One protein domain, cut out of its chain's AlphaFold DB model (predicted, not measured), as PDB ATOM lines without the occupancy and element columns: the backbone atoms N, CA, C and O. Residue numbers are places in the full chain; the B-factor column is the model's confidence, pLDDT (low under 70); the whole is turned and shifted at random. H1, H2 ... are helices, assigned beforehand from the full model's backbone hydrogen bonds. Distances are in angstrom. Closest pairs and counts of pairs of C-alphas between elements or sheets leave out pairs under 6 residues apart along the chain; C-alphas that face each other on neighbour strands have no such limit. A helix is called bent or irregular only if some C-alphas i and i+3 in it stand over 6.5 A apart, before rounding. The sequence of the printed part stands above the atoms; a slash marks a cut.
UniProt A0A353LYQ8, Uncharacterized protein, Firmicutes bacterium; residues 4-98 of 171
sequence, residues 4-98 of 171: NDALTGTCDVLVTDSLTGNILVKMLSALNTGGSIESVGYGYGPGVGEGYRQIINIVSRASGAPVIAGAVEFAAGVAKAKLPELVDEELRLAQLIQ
ATOM      1  N   ASN A   4     141.786 161.032 160.646       85.81
ATOM      2  CA  ASN A   4     142.392 161.949 159.679       85.81
ATOM      3  C   ASN A   4     143.365 161.235 158.732       85.81
ATOM      4  O   ASN A   4     143.381 161.580 157.558       85.81
ATOM      5  N   ASP A   5     144.099 160.221 159.207       85.69
ATOM      6  CA  ASP A   5     145.061 159.469 158.389       85.69
ATOM      7  C   ASP A   5     144.353 158.736 157.238       85.69
ATOM      8  O   ASP A   5     144.856 158.694 156.116       85.69
ATOM      9  N   ALA A   6     143.148 158.214 157.496       86.44
ATOM     10  CA  ALA A   6     142.313 157.588 156.476       86.44
ATOM     11  C   ALA A   6     141.791 158.608 155.447       86.44
ATOM     12  O   ALA A   6     141.733 158.314 154.256       86.44
ATOM     13  N   LEU A   7     141.436 159.822 155.886       87.31
ATOM     14  CA  LEU A   7     140.932 160.883 155.004       87.31
ATOM     15  C   LEU A   7     142.030 161.508 154.138       87.31
ATOM     16  O   LEU A   7     141.762 161.898 153.003       87.31
ATOM     17  N   THR A   8     143.252 161.613 154.658       89.88
ATOM     18  CA  THR A   8     144.404 162.128 153.907       89.88
ATOM     19  C   THR A   8     145.085 161.065 153.049       89.88
ATOM     20  O   THR A   8     146.005 161.406 152.310       89.88
ATOM     21  N   GLY A   9     144.643 159.804 153.121       87.69
ATOM     22  CA  GLY A   9     145.226 158.700 152.358       87.69
ATOM     23  C   GLY A   9     146.649 158.361 152.799       87.69
ATOM     24  O   GLY A   9     147.486 158.033 151.967       87.69
ATOM     25  N   THR A  10     146.943 158.484 154.098       90.06
ATOM     26  CA  THR A  10     148.285 158.236 154.649       90.06
ATOM     27  C   THR A  10     148.668 156.753 154.600       90.06
ATOM     28  O   THR A  10     149.851 156.428 154.585       90.06
ATOM     29  N   CYS A  11     147.687 155.848 154.585       87.31
ATOM     30  CA  CYS A  11     147.900 154.407 154.488       87.31
ATOM     31  C   CYS A  11     147.509 153.862 153.110       87.31
ATOM     32  O   CYS A  11     146.471 154.242 152.564       87.31
ATOM     33  N   ASP A  12     148.270 152.885 152.615       90.06
ATOM     34  CA  ASP A  12     147.896 152.106 151.429       90.06
ATOM     35  C   ASP A  12     146.795 151.075 151.734       90.06
ATOM     36  O   ASP A  12     145.941 150.796 150.893       90.06
ATOM     37  N   VAL A  13     146.795 150.515 152.954       90.94
ATOM     38  CA  VAL A  13     145.832 149.501 153.412       90.94
ATOM     39  C   VAL A  13     145.281 149.881 154.786       90.94
ATOM     40  O   VAL A  13     146.035 150.082 155.738       90.94
ATOM     41  N   LEU A  14     143.951 149.942 154.895       90.81
ATOM     42  CA  LEU A  14     143.224 150.180 156.142       90.81
ATOM     43  C   LEU A  14     142.461 148.913 156.551       90.81
ATOM     44  O   LEU A  14     141.473 148.543 155.918       90.81
ATOM     45  N   VAL A  15     142.910 148.261 157.625       91.56
ATOM     46  CA  VAL A  15     142.259 147.072 158.195       91.56
ATOM     47  C   VAL A  15     141.211 147.500 159.221       91.56
ATOM     48  O   VAL A  15     141.475 148.349 160.070       91.56
ATOM     49  N   THR A  16     140.011 146.924 159.143       89.31
ATOM     50  CA  THR A  16     138.893 147.211 160.057       89.31
ATOM     51  C   THR A  16     138.069 145.954 160.307       89.31
ATOM     52  O   THR A  16     138.128 145.004 159.523       89.31
ATOM     53  N   ASP A  17     137.272 145.948 161.376       89.06
ATOM     54  CA  ASP A  17     136.179 144.988 161.495       89.06
ATOM     55  C   ASP A  17     135.100 145.247 160.424       89.06
ATOM     56  O   ASP A  17     135.019 146.318 159.811       89.06
ATOM     57  N   SER A  18     134.235 144.258 160.204       79.88
ATOM     58  CA  SER A  18     133.246 144.291 159.124       79.88
ATOM     59  C   SER A  18     132.219 145.421 159.250       79.88
ATOM     60  O   SER A  18     131.778 145.954 158.226       79.88
ATOM     61  N   LEU A  19     131.833 145.809 160.471       86.00
ATOM     62  CA  LEU A  19     130.868 146.882 160.692       86.00
ATOM     63  C   LEU A  19     131.508 148.237 160.394       86.00
ATOM     64  O   LEU A  19     130.945 149.020 159.623       86.00
ATOM     65  N   THR A  20     132.692 148.490 160.954       89.75
ATOM     66  CA  THR A  20     133.429 149.741 160.733       89.75
ATOM     67  C   THR A  20     133.751 149.932 159.253       89.75
ATOM     68  O   THR A  20     133.453 150.990 158.693       89.75
ATOM     69  N   GLY A  21     134.252 148.894 158.574       88.81
ATOM     70  CA  GLY A  21     134.524 148.937 157.137       88.81
ATOM     71  C   GLY A  21     133.276 149.245 156.300       88.81
ATOM     72  O   GLY A  21     133.331 150.071 155.387       88.81
ATOM     73  N   ASN A  22     132.117 148.660 156.638       85.56
ATOM     74  CA  ASN A  22     130.861 148.948 155.934       85.56
ATOM     75  C   ASN A  22     130.454 150.421 156.054       85.56
ATOM     76  O   ASN A  22     130.060 151.037 155.060       85.56
ATOM     77  N   ILE A  23     130.544 150.970 157.267       88.75
ATOM     78  CA  ILE A  23     130.205 152.366 157.544       88.75
ATOM     79  C   ILE A  23     131.139 153.289 156.758       88.75
ATOM     80  O   ILE A  23     130.653 154.184 156.066       88.75
ATOM     81  N   LEU A  24     132.452 153.038 156.797       90.06
ATOM     82  CA  LEU A  24     133.448 153.846 156.090       90.06
ATOM     83  C   LEU A  24     133.199 153.870 154.581       90.06
ATOM     84  O   LEU A  24     133.078 154.952 154.006       90.06
ATOM     85  N   VAL A  25     133.053 152.703 153.943       87.31
ATOM     86  CA  VAL A  25     132.819 152.619 152.491       87.31
ATOM     87  C   VAL A  25     131.568 153.402 152.102       87.31
ATOM     88  O   VAL A  25     131.610 154.195 151.163       87.31
ATOM     89  N   LYS A  26     130.461 153.245 152.837       87.44
ATOM     90  CA  LYS A  26     129.207 153.950 152.535       87.44
ATOM     91  C   LYS A  26     129.304 155.449 152.760       87.44
ATOM     92  O   LYS A  26     128.881 156.215 151.901       87.44
ATOM     93  N   MET A  27     129.863 155.876 153.890       89.25
ATOM     94  CA  MET A  27     130.010 157.298 154.192       89.25
ATOM     95  C   MET A  27     130.883 157.993 153.151       89.25
ATOM     96  O   MET A  27     130.486 159.031 152.630       89.25
ATOM     97  N   LEU A  28     132.030 157.406 152.800       89.44
ATOM     98  CA  LEU A  28     132.974 158.007 151.856       89.44
ATOM     99  C   LEU A  28     132.441 157.992 150.417       89.44
ATOM    100  O   LEU A  28     132.537 158.996 149.714       89.44
ATOM    101  N   SER A  29     131.825 156.889 149.980       88.06
ATOM    102  CA  SER A  29     131.307 156.766 148.609       88.06
ATOM    103  C   SER A  29     130.012 157.552 148.364       88.06
ATOM    104  O   SER A  29     129.749 157.964 147.228       88.06
ATOM    105  N   ALA A  30     129.201 157.791 149.401       89.00
ATOM    106  CA  ALA A  30     127.912 158.481 149.301       89.00
ATOM    107  C   ALA A  30     127.921 159.917 149.861       89.00
ATOM    108  O   ALA A  30     126.882 160.582 149.854       89.00
ATOM    109  N   LEU A  31     129.075 160.425 150.315       87.75
ATOM    110  CA  LEU A  31     129.204 161.766 150.903       87.75
ATOM    111  C   LEU A  31     128.594 162.854 150.005       87.75
ATOM    112  O   LEU A  31     127.802 163.677 150.460       87.75
ATOM    113  N   ASN A  32     128.899 162.805 148.705       85.88
ATOM    114  CA  ASN A  32     128.456 163.806 147.730       85.88
ATOM    115  C   ASN A  32     126.970 163.691 147.338       85.88
ATOM    116  O   ASN A  32     126.456 164.560 146.639       85.88
ATOM    117  N   THR A  33     126.269 162.636 147.766       88.19
ATOM    118  CA  THR A  33     124.852 162.387 147.438       88.19
ATOM    119  C   THR A  33     123.925 162.542 148.643       88.19
ATOM    120  O   THR A  33     122.747 162.178 148.571       88.19
ATOM    121  N   GLY A  34     124.444 163.029 149.777       84.56
ATOM    122  CA  GLY A  34     123.700 163.074 151.038       84.56
ATOM    123  C   GLY A  34     123.403 161.683 151.613       84.56
ATOM    124  O   GLY A  34     122.419 161.523 152.328       84.56
ATOM    125  N   GLY A  35     124.214 160.673 151.275       82.62
ATOM    126  CA  GLY A  35     124.083 159.307 151.797       82.62
ATOM    127  C   GLY A  35     123.052 158.431 151.080       82.62
ATOM    128  O   GLY A  35     122.783 157.319 151.527       82.62
ATOM    129  N   SER A  36     122.463 158.911 149.983       84.00
ATOM    130  CA  SER A  36     121.385 158.204 149.277       84.00
ATOM    131  C   SER A  36     121.897 157.147 148.297       84.00
ATOM    132  O   SER A  36     121.294 156.081 148.164       84.00
ATOM    133  N   ILE A  37     123.003 157.440 147.608       91.19
ATOM    134  CA  ILE A  37     123.599 156.591 146.571       91.19
ATOM    135  C   ILE A  37     125.123 156.662 146.675       91.19
ATOM    136  O   ILE A  37     125.697 157.747 146.770       91.19
ATOM    137  N   GLU A  38     125.792 155.517 146.604       91.12
ATOM    138  CA  GLU A  38     127.250 155.455 146.495       91.12
ATOM    139  C   GLU A  38     127.634 155.927 145.079       91.12
ATOM    140  O   GLU A  38     127.196 155.351 144.081       91.12
ATOM    141  N   SER A  39     128.406 157.006 144.971       92.12
ATOM    142  CA  SER A  39     128.648 157.722 143.705       92.12
ATOM    143  C   SER A  39     130.096 157.695 143.225       92.12
ATOM    144  O   SER A  39     130.345 157.943 142.047       92.12
ATOM    145  N   VAL A  40     131.038 157.387 144.117       90.00
ATOM    146  CA  VAL A  40     132.481 157.408 143.853       90.00
ATOM    147  C   VAL A  40     133.143 156.185 144.485       90.00
ATOM    148  O   VAL A  40     132.745 155.752 145.564       90.00
ATOM    149  N   GLY A  41     134.171 155.649 143.822       88.88
ATOM    150  CA  GLY A  41     134.998 154.548 144.316       88.88
ATOM    151  C   GLY A  41     134.746 153.221 143.598       88.88
ATOM    152  O   GLY A  41     134.085 153.174 142.566       88.88
ATOM    153  N   TYR A  42     135.290 152.146 144.168       90.12
ATOM    154  CA  TYR A  42     135.296 150.792 143.591       90.12
ATOM    155  C   TYR A  42     134.418 149.806 144.388       90.12
ATOM    156  O   TYR A  42     134.510 148.592 144.219       90.12
ATOM    157  N   GLY A  43     133.555 150.321 145.270       86.12
ATOM    158  CA  GLY A  43     132.701 149.518 146.145       86.12
ATOM    159  C   GLY A  43     133.487 148.795 147.241       86.12
ATOM    160  O   GLY A  43     134.515 149.282 147.702       86.12
ATOM    161  N   TYR A  44     132.983 147.634 147.661       83.56
ATOM    162  CA  TYR A  44     133.595 146.797 148.706       83.56
ATOM    163  C   TYR A  44     134.798 145.994 148.196       83.56
ATOM    164  O   TYR A  44     135.592 145.498 148.990       83.56
ATOM    165  N   GLY A  45     134.918 145.863 146.873       85.31
ATOM    166  CA  GLY A  45     135.900 145.003 146.241       85.31
ATOM    167  C   GLY A  45     135.600 143.501 146.384       85.31
ATOM    168  O   GLY A  45     134.564 143.091 146.919       85.31
ATOM    169  N   PRO A  46     136.501 142.665 145.852       88.06
ATOM    170  CA  PRO A  46     136.371 141.218 145.840       88.06
ATOM    171  C   PRO A  46     136.743 140.619 147.202       88.06
ATOM    172  O   PRO A  46     137.874 140.745 147.662       88.06
ATOM    173  N   GLY A  47     135.805 139.903 147.816       88.56
ATOM    174  CA  GLY A  47     136.064 139.038 148.959       88.56
ATOM    175  C   GLY A  47     136.840 137.784 148.548       88.56
ATOM    176  O   GLY A  47     136.502 137.120 147.563       88.56
ATOM    177  N   VAL A  48     137.866 137.463 149.332       90.69
ATOM    178  CA  VAL A  48     138.718 136.274 149.231       90.69
ATOM    179  C   VAL A  48     139.104 135.840 150.648       90.69
ATOM    180  O   VAL A  48     139.087 136.657 151.568       90.69
ATOM    181  N   GLY A  49     139.418 134.564 150.840       86.81
ATOM    182  CA  GLY A  49     139.816 134.021 152.132       86.81
ATOM    183  C   GLY A  49     140.398 132.622 151.993       86.81
ATOM    184  O   GLY A  49     140.490 132.091 150.885       86.81
ATOM    185  N   GLU A  50     140.772 132.029 153.122       87.50
ATOM    186  CA  GLU A  50     141.374 130.696 153.168       87.50
ATOM    187  C   GLU A  50     140.482 129.651 152.478       87.50
ATOM    188  O   GLU A  50     139.292 129.514 152.781       87.50
ATOM    189  N   GLY A  51     141.051 128.930 151.509       85.81
ATOM    190  CA  GLY A  51     140.351 127.872 150.775       85.81
ATOM    191  C   GLY A  51     139.337 128.362 149.735       85.81
ATOM    192  O   GLY A  51     138.630 127.544 149.131       85.81
ATOM    193  N   TYR A  52     139.245 129.670 149.485       89.50
ATOM    194  CA  TYR A  52     138.393 130.203 148.426       89.50
ATOM    195  C   TYR A  52     139.010 129.878 147.067       89.50
ATOM    196  O   TYR A  52     140.183 130.119 146.829       89.50
ATOM    197  N   ARG A  53     138.206 129.378 146.123       90.12
ATOM    198  CA  ARG A  53     138.657 129.131 144.734       90.12
ATOM    199  C   ARG A  53     138.224 130.205 143.747       90.12
ATOM    200  O   ARG A  53     138.570 130.153 142.570       90.12
ATOM    201  N   GLN A  54     137.400 131.135 144.206       91.00
ATOM    202  CA  GLN A  54     136.792 132.177 143.396       91.00
ATOM    203  C   GLN A  54     136.774 133.471 144.195       91.00
ATOM    204  O   GLN A  54     136.608 133.457 145.413       91.00
ATOM    205  N   ILE A  55     136.911 134.584 143.484       92.62
ATOM    206  CA  ILE A  55     136.651 135.906 144.043       92.62
ATOM    207  C   ILE A  55     135.140 136.126 144.137       92.62
ATOM    208  O   ILE A  55     134.395 135.767 143.221       92.62
ATOM    209  N   ILE A  56     134.685 136.739 145.226       90.75
ATOM    210  CA  ILE A  56     133.273 137.078 145.419       90.75
ATOM    211  C   ILE A  56     133.145 138.594 145.421       90.75
ATOM    212  O   ILE A  56     133.574 139.245 146.364       90.75
ATOM    213  N   ASN A  57     132.541 139.169 144.384       90.69
ATOM    214  CA  ASN A  57     132.315 140.611 144.328       90.69
ATOM    215  C   ASN A  57     130.855 140.936 144.657       90.69
ATOM    216  O   ASN A  57     129.947 140.477 143.961       90.69
ATOM    217  N   ILE A  58     130.633 141.719 145.713       88.06
ATOM    218  CA  ILE A  58     129.295 142.110 146.170       88.06
ATOM    219  C   ILE A  58     129.105 143.598 145.896       88.06
ATOM    220  O   ILE A  58     129.888 144.431 146.344       88.06
ATOM    221  N   VAL A  59     128.021 143.932 145.200       87.94
ATOM    222  CA  VAL A  59     127.594 145.316 144.976       87.94
ATOM    223  C   VAL A  59     126.316 145.600 145.756       87.94
ATOM    224  O   VAL A  59     125.412 144.763 145.833       87.94
ATOM    225  N   SER A  60     126.243 146.783 146.361       85.38
ATOM    226  CA  SER A  60     125.051 147.223 147.077       85.38
ATOM    227  C   SER A  60     123.978 147.647 146.078       85.38
ATOM    228  O   SER A  60     124.261 148.169 145.003       85.38
ATOM    229  N   ARG A  61     122.705 147.504 146.456       86.19
ATOM    230  CA  ARG A  61     121.599 148.095 145.682       86.19
ATOM    231  C   ARG A  61     121.713 149.622 145.596       86.19
ATOM    232  O   ARG A  61     121.230 150.213 144.642       86.19
ATOM    233  N   ALA A  62     122.321 150.242 146.607       87.44
ATOM    234  CA  ALA A  62     122.555 151.681 146.651       87.44
ATOM    235  C   ALA A  62     123.791 152.112 145.841       87.44
ATOM    236  O   ALA A  62     124.092 153.304 145.798       87.44
ATOM    237  N   SER A  63     124.512 151.177 145.211       91.44
ATOM    238  CA  SER A  63     125.667 151.501 144.379       91.44
ATOM    239  C   SER A  63     125.219 152.127 143.058       91.44
ATOM    240  O   SER A  63     124.487 151.519 142.277       91.44
ATOM    241  N   GLY A  64     125.665 153.354 142.797       92.44
ATOM    242  CA  GLY A  64     125.467 154.018 141.516       92.44
ATOM    243  C   GLY A  64     126.307 153.381 140.408       92.44
ATOM    244  O   GLY A  64     127.298 152.695 140.667       92.44
ATOM    245  N   ALA A  65     125.941 153.650 139.153       93.88
ATOM    246  CA  ALA A  65     126.636 153.104 137.986       93.88
ATOM    247  C   ALA A  65     128.173 153.293 138.006       93.88
ATOM    248  O   ALA A  65     128.864 152.334 137.668       93.88
ATOM    249  N   PRO A  66     128.736 154.444 138.445       92.19
ATOM    250  CA  PRO A  66     130.191 154.604 138.539       92.19
ATOM    251  C   PRO A  66     130.849 153.634 139.527       92.19
ATOM    252  O   PRO A  66     131.877 153.042 139.210       92.19
ATOM    253  N   VAL A  67     130.231 153.418 140.693       93.25
ATOM    254  CA  VAL A  67     130.747 152.500 141.723       93.25
ATOM    255  C   VAL A  67     130.675 151.056 141.248       93.25
ATOM    256  O   VAL A  67     131.615 150.293 141.448       93.25
ATOM    257  N   ILE A  68     129.586 150.688 140.567       93.88
ATOM    258  CA  ILE A  68     129.443 149.358 139.965       93.88
ATOM    259  C   ILE A  68     130.517 149.137 138.895       93.88
ATOM    260  O   ILE A  68     131.137 148.078 138.869       93.88
ATOM    261  N   ALA A  69     130.762 150.127 138.032       94.38
ATOM    262  CA  ALA A  69     131.795 150.035 137.003       94.38
ATOM    263  C   ALA A  69     133.188 149.835 137.621       94.38
ATOM    264  O   ALA A  69     133.886 148.900 137.233       94.38
ATOM    265  N   GLY A  70     133.540 150.634 138.635       93.75
ATOM    266  CA  GLY A  70     134.784 150.462 139.387       93.75
ATOM    267  C   GLY A  70     134.871 149.082 140.044       93.75
ATOM    268  O   GLY A  70     135.856 148.372 139.872       93.75
ATOM    269  N   ALA A  71     133.816 148.629 140.724       93.56
ATOM    270  CA  ALA A  71     133.798 147.307 141.353       93.56
ATOM    271  C   ALA A  71     134.042 146.171 140.344       93.56
ATOM    272  O   ALA A  71     134.744 145.207 140.656       93.56
ATOM    273  N   VAL A  72     133.484 146.270 139.132       94.25
ATOM    274  CA  VAL A  72     133.701 145.290 138.055       94.25
ATOM    275  C   VAL A  72     135.130 145.361 137.515       94.25
ATOM    276  O   VAL A  72     135.754 144.318 137.321       94.25
ATOM    277  N   GLU A  73     135.668 146.563 137.305       95.00
ATOM    278  CA  GLU A  73     137.058 146.766 136.882       95.00
ATOM    279  C   GLU A  73     138.042 146.166 137.892       95.00
ATOM    280  O   GLU A  73     138.936 145.401 137.520       95.00
ATOM    281  N   PHE A  74     137.835 146.434 139.181       94.00
ATOM    282  CA  PHE A  74     138.690 145.907 140.236       94.00
ATOM    283  C   PHE A  74     138.602 144.380 140.328       94.00
ATOM    284  O   PHE A  74     139.631 143.704 140.391       94.00
ATOM    285  N   ALA A  75     137.391 143.815 140.231       94.12
ATOM    286  CA  ALA A  75     137.195 142.368 140.172       94.12
ATOM    287  C   ALA A  75     137.935 141.725 138.986       94.12
ATOM    288  O   ALA A  75     138.560 140.675 139.141       94.12
ATOM    289  N   ALA A  76     137.916 142.360 137.811       94.44
ATOM    290  CA  ALA A  76     138.653 141.879 136.646       94.44
ATOM    291  C   ALA A  76     140.175 141.919 136.874       94.44
ATOM    292  O   ALA A  76     140.876 140.960 136.530       94.44
ATOM    293  N   GLY A  77     140.680 142.993 137.490       94.69
ATOM    294  CA  GLY A  77     142.089 143.134 137.857       94.69
ATOM    295  C   GLY A  77     142.568 142.006 138.772       94.69
ATOM    296  O   GLY A  77     143.550 141.330 138.457       94.69
ATOM    297  N   VAL A  78     141.837 141.734 139.857       94.12
ATOM    298  CA  VAL A  78     142.227 140.677 140.804       94.12
ATOM    299  C   VAL A  78     142.046 139.267 140.239       94.12
ATOM    300  O   VAL A  78     142.819 138.369 140.572       94.12
ATOM    301  N   ALA A  79     141.062 139.055 139.356       93.81
ATOM    302  CA  ALA A  79     140.866 137.772 138.687       93.81
ATOM    303  C   ALA A  79     142.065 137.458 137.789       93.81
ATOM    304  O   ALA A  79     142.596 136.350 137.816       93.81
ATOM    305  N   LYS A  80     142.530 138.459 137.029       96.25
ATOM    306  CA  LYS A  80     143.720 138.346 136.181       96.25
ATOM    307  C   LYS A  80     144.986 138.087 137.000       96.25
ATOM    308  O   LYS A  80     145.846 137.335 136.550       96.25
ATOM    309  N   ALA A  81     145.085 138.688 138.184       95.12
ATOM    310  CA  ALA A  81     146.185 138.473 139.122       95.12
ATOM    311  C   ALA A  81     146.111 137.129 139.867       95.12
ATOM    312  O   ALA A  81     147.059 136.782 140.561       95.12
ATOM    313  N   LYS A  82     145.013 136.375 139.714       95.44
ATOM    314  CA  LYS A  82     144.767 135.105 140.406       95.44
ATOM    315  C   LYS A  82     144.833 135.234 141.931       95.44
ATOM    316  O   LYS A  82     145.452 134.421 142.608       95.44
ATOM    317  N   LEU A  83     144.148 136.246 142.463       94.62
ATOM    318  CA  LEU A  83     144.151 136.581 143.890       94.62
ATOM    319  C   LEU A  83     144.005 135.381 144.853       94.62
ATOM    320  O   LEU A  83     144.756 135.357 145.822       94.62
ATOM    321  N   PRO A  84     143.131 134.378 144.621       93.75
ATOM    322  CA  PRO A  84     143.046 133.228 145.522       93.75
ATOM    323  C   PRO A  84     144.366 132.459 145.692       93.75
ATOM    324  O   PRO A  84     144.713 132.096 146.807       93.75
ATOM    325  N   GLU A  85     145.135 132.276 144.611       94.19
ATOM    326  CA  GLU A  85     146.432 131.581 144.659       94.19
ATOM    327  C   GLU A  85     147.462 132.378 145.477       94.19
ATOM    328  O   GLU A  85     148.264 131.797 146.202       94.19
ATOM    329  N   LEU A  86     147.423 133.711 145.379       93.94
ATOM    330  CA  LEU A  86     148.296 134.593 146.155       93.94
ATOM    331  C   LEU A  86     147.948 134.548 147.646       93.94
ATOM    332  O   LEU A  86     148.839 134.453 148.479       93.94
ATOM    333  N   VAL A  87     146.656 134.582 147.982       92.69
ATOM    334  CA  VAL A  87     146.194 134.521 149.376       92.69
ATOM    335  C   VAL A  87     146.579 133.199 150.031       92.69
ATOM    336  O   VAL A  87     147.063 133.215 151.159       92.69
ATOM    337  N   ASP A  88     146.410 132.073 149.334       91.69
ATOM    338  CA  ASP A  88     146.804 130.761 149.859       91.69
ATOM    339  C   ASP A  88     148.310 130.711 150.186       91.69
ATOM    340  O   ASP A  88     148.701 130.184 151.230       91.69
ATOM    341  N   GLU A  89     149.161 131.292 149.332       92.56
ATOM    342  CA  GLU A  89     150.606 131.342 149.577       92.56
ATOM    343  C   GLU A  89     150.970 132.267 150.749       92.56
ATOM    344  O   GLU A  89     151.746 131.871 151.619       92.56
ATOM    345  N   GLU A  90     150.377 133.460 150.829       92.00
ATOM    346  CA  GLU A  90     150.636 134.404 151.925       92.00
ATOM    347  C   GLU A  90     150.160 133.863 153.281       92.00
ATOM    348  O   GLU A  90     150.872 133.968 154.280       92.00
ATOM    349  N   LEU A  91     148.990 133.214 153.337       89.12
ATOM    350  CA  LEU A  91     148.493 132.587 154.567       89.12
ATOM    351  C   LEU A  91     149.399 131.442 155.025       89.12
ATOM    352  O   LEU A  91     149.693 131.323 156.217       89.12
ATOM    353  N   ARG A  92     149.898 130.632 154.083       88.38
ATOM    354  CA  ARG A  92     150.870 129.573 154.374       88.38
ATOM    355  C   ARG A  92     152.161 130.147 154.963       88.38
ATOM    356  O   ARG A  92     152.728 129.546 155.872       88.38
ATOM    357  N   LEU A  93     152.636 131.286 154.458       87.56
ATOM    358  CA  LEU A  93     153.816 131.974 154.989       87.56
ATOM    359  C   LEU A  93     153.552 132.578 156.375       87.56
ATOM    360  O   LEU A  93     154.376 132.413 157.271       87.56
ATOM    361  N   ALA A  94     152.397 133.211 156.582       84.75
ATOM    362  CA  ALA A  94     152.032 133.820 157.861       84.75
ATOM    363  C   ALA A  94     151.945 132.789 159.003       84.75
ATOM    364  O   ALA A  94     152.457 133.035 160.096       84.75
ATOM    365  N   GLN A  95     151.378 131.606 158.742       76.00
ATOM    366  CA  GLN A  95     151.305 130.511 159.721       76.00
ATOM    367  C   GLN A  95     152.684 129.974 160.137       76.00
ATOM    368  O   GLN A  95     152.824 129.415 161.219       76.00
ATOM    369  N   LEU A  96     153.719 130.147 159.309       60.53
ATOM    370  CA  LEU A  96     155.093 129.768 159.656       60.53
ATOM    371  C   LEU A  96     155.789 130.809 160.548       60.53
ATOM    372  O   LEU A  96     156.801 130.488 161.166       60.53
ATOM    373  N   ILE A  97     155.271 132.041 160.594       60.47
ATOM    374  CA  ILE A  97     155.836 133.164 161.356       60.47
ATOM    375  C   ILE A  97     155.175 133.285 162.734       60.47
ATOM    376  O   ILE A  97     155.843 133.673 163.690       60.47
ATOM    377  N   GLN A  98     153.897 132.910 162.873       54.47
ATOM    378  CA  GLN A  98     153.257 132.794 164.184       54.47
ATOM    379  C   GLN A  98     153.768 131.553 164.931       54.47
ATOM    380  O   GLN A  98     153.115 130.516 165.002       54.47
TER     381      GLN A  98
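Overview. This is residues 4 to 98 of the 171 residues of an uncharacterized protein of Firmicutes bacterium (UniProt A0A353LYQ8). The long helices H3 and H4 meet near their ends as a corner, and a third long helix, H2, lies across from H3; of the unnamed stretch of residues 34 to 64, the part near residues 38 to 45 runs between H2 and H3, and the returning part, from about residue 52 on, runs beside H3. That stretch reaches out toward H4 and folds back on itself, while the small helix H1 lies on the side of H2 away from H3; residues 8 to 13 and residues 93 to 98 stick out. The printed part has 95 residues with four named helices, in the order H1, H2, H3, H4, and no named strand; the class is all helix. The whole is only just loose, close to compact, with a radius of gyration of the C-alphas of 15.0 A, and it is elongated, spanning 46 by 29 by 21 A.

Arrangement. Begin with H3, residues 65 to 80, and go on to H4, residues 83 to 97: these two meet only through their link. Go back along the chain to H2, residues 18 to 33, which is apart from H3, but only just, the closest C-alphas being 8.1 A from each other. H2 is also apart from H4. H1, residues 4 to 7, is apart from H2, from H3 and from H4. In the link from H2 to H3, look at residues 46 to 47 and residues 56 to 57: they make a short antiparallel pairing. Every O i to N i+4 pair is within hydrogen-bond range in H3, against 10 of 12 in H2 and 10 of 11 in H4; H1 is too short for such a pair.

Along the chain. Find C-alpha 65 at (126.636, 153.104, 137.986); from there H3 runs 22.6 A to C-alpha 80. With two residues between them, H4 follows H3, beginning at C-alpha 83 and running 21.3 A to C-alpha 97 at (155.836, 133.164, 161.356). H2 starts at C-alpha 18, at (133.246, 144.291, 159.124), and is 23.1 A long, with a kink of 26 degrees near residue 27. It is irregular: C-alphas 29 and 32 are 7.6 A apart. H1 is 5.0 A from C-alpha 4 to C-alpha 7.

Size, cuts and confidence. Look at the C-alphas of Gly 34 and Leu 96, the two farthest apart, at 46.6 A. Without the stretches that stand free, the body of 83 residues spans 42 by 27 by 20 A. The printed part has no cut. The link from H2 to H3 is long, with 31 residues; H1 to H2 is short and H3 to H4 tight. The mean pLDDT of the printed part is 88.7, and the model's confidence is under 70 in residues 96 to 98.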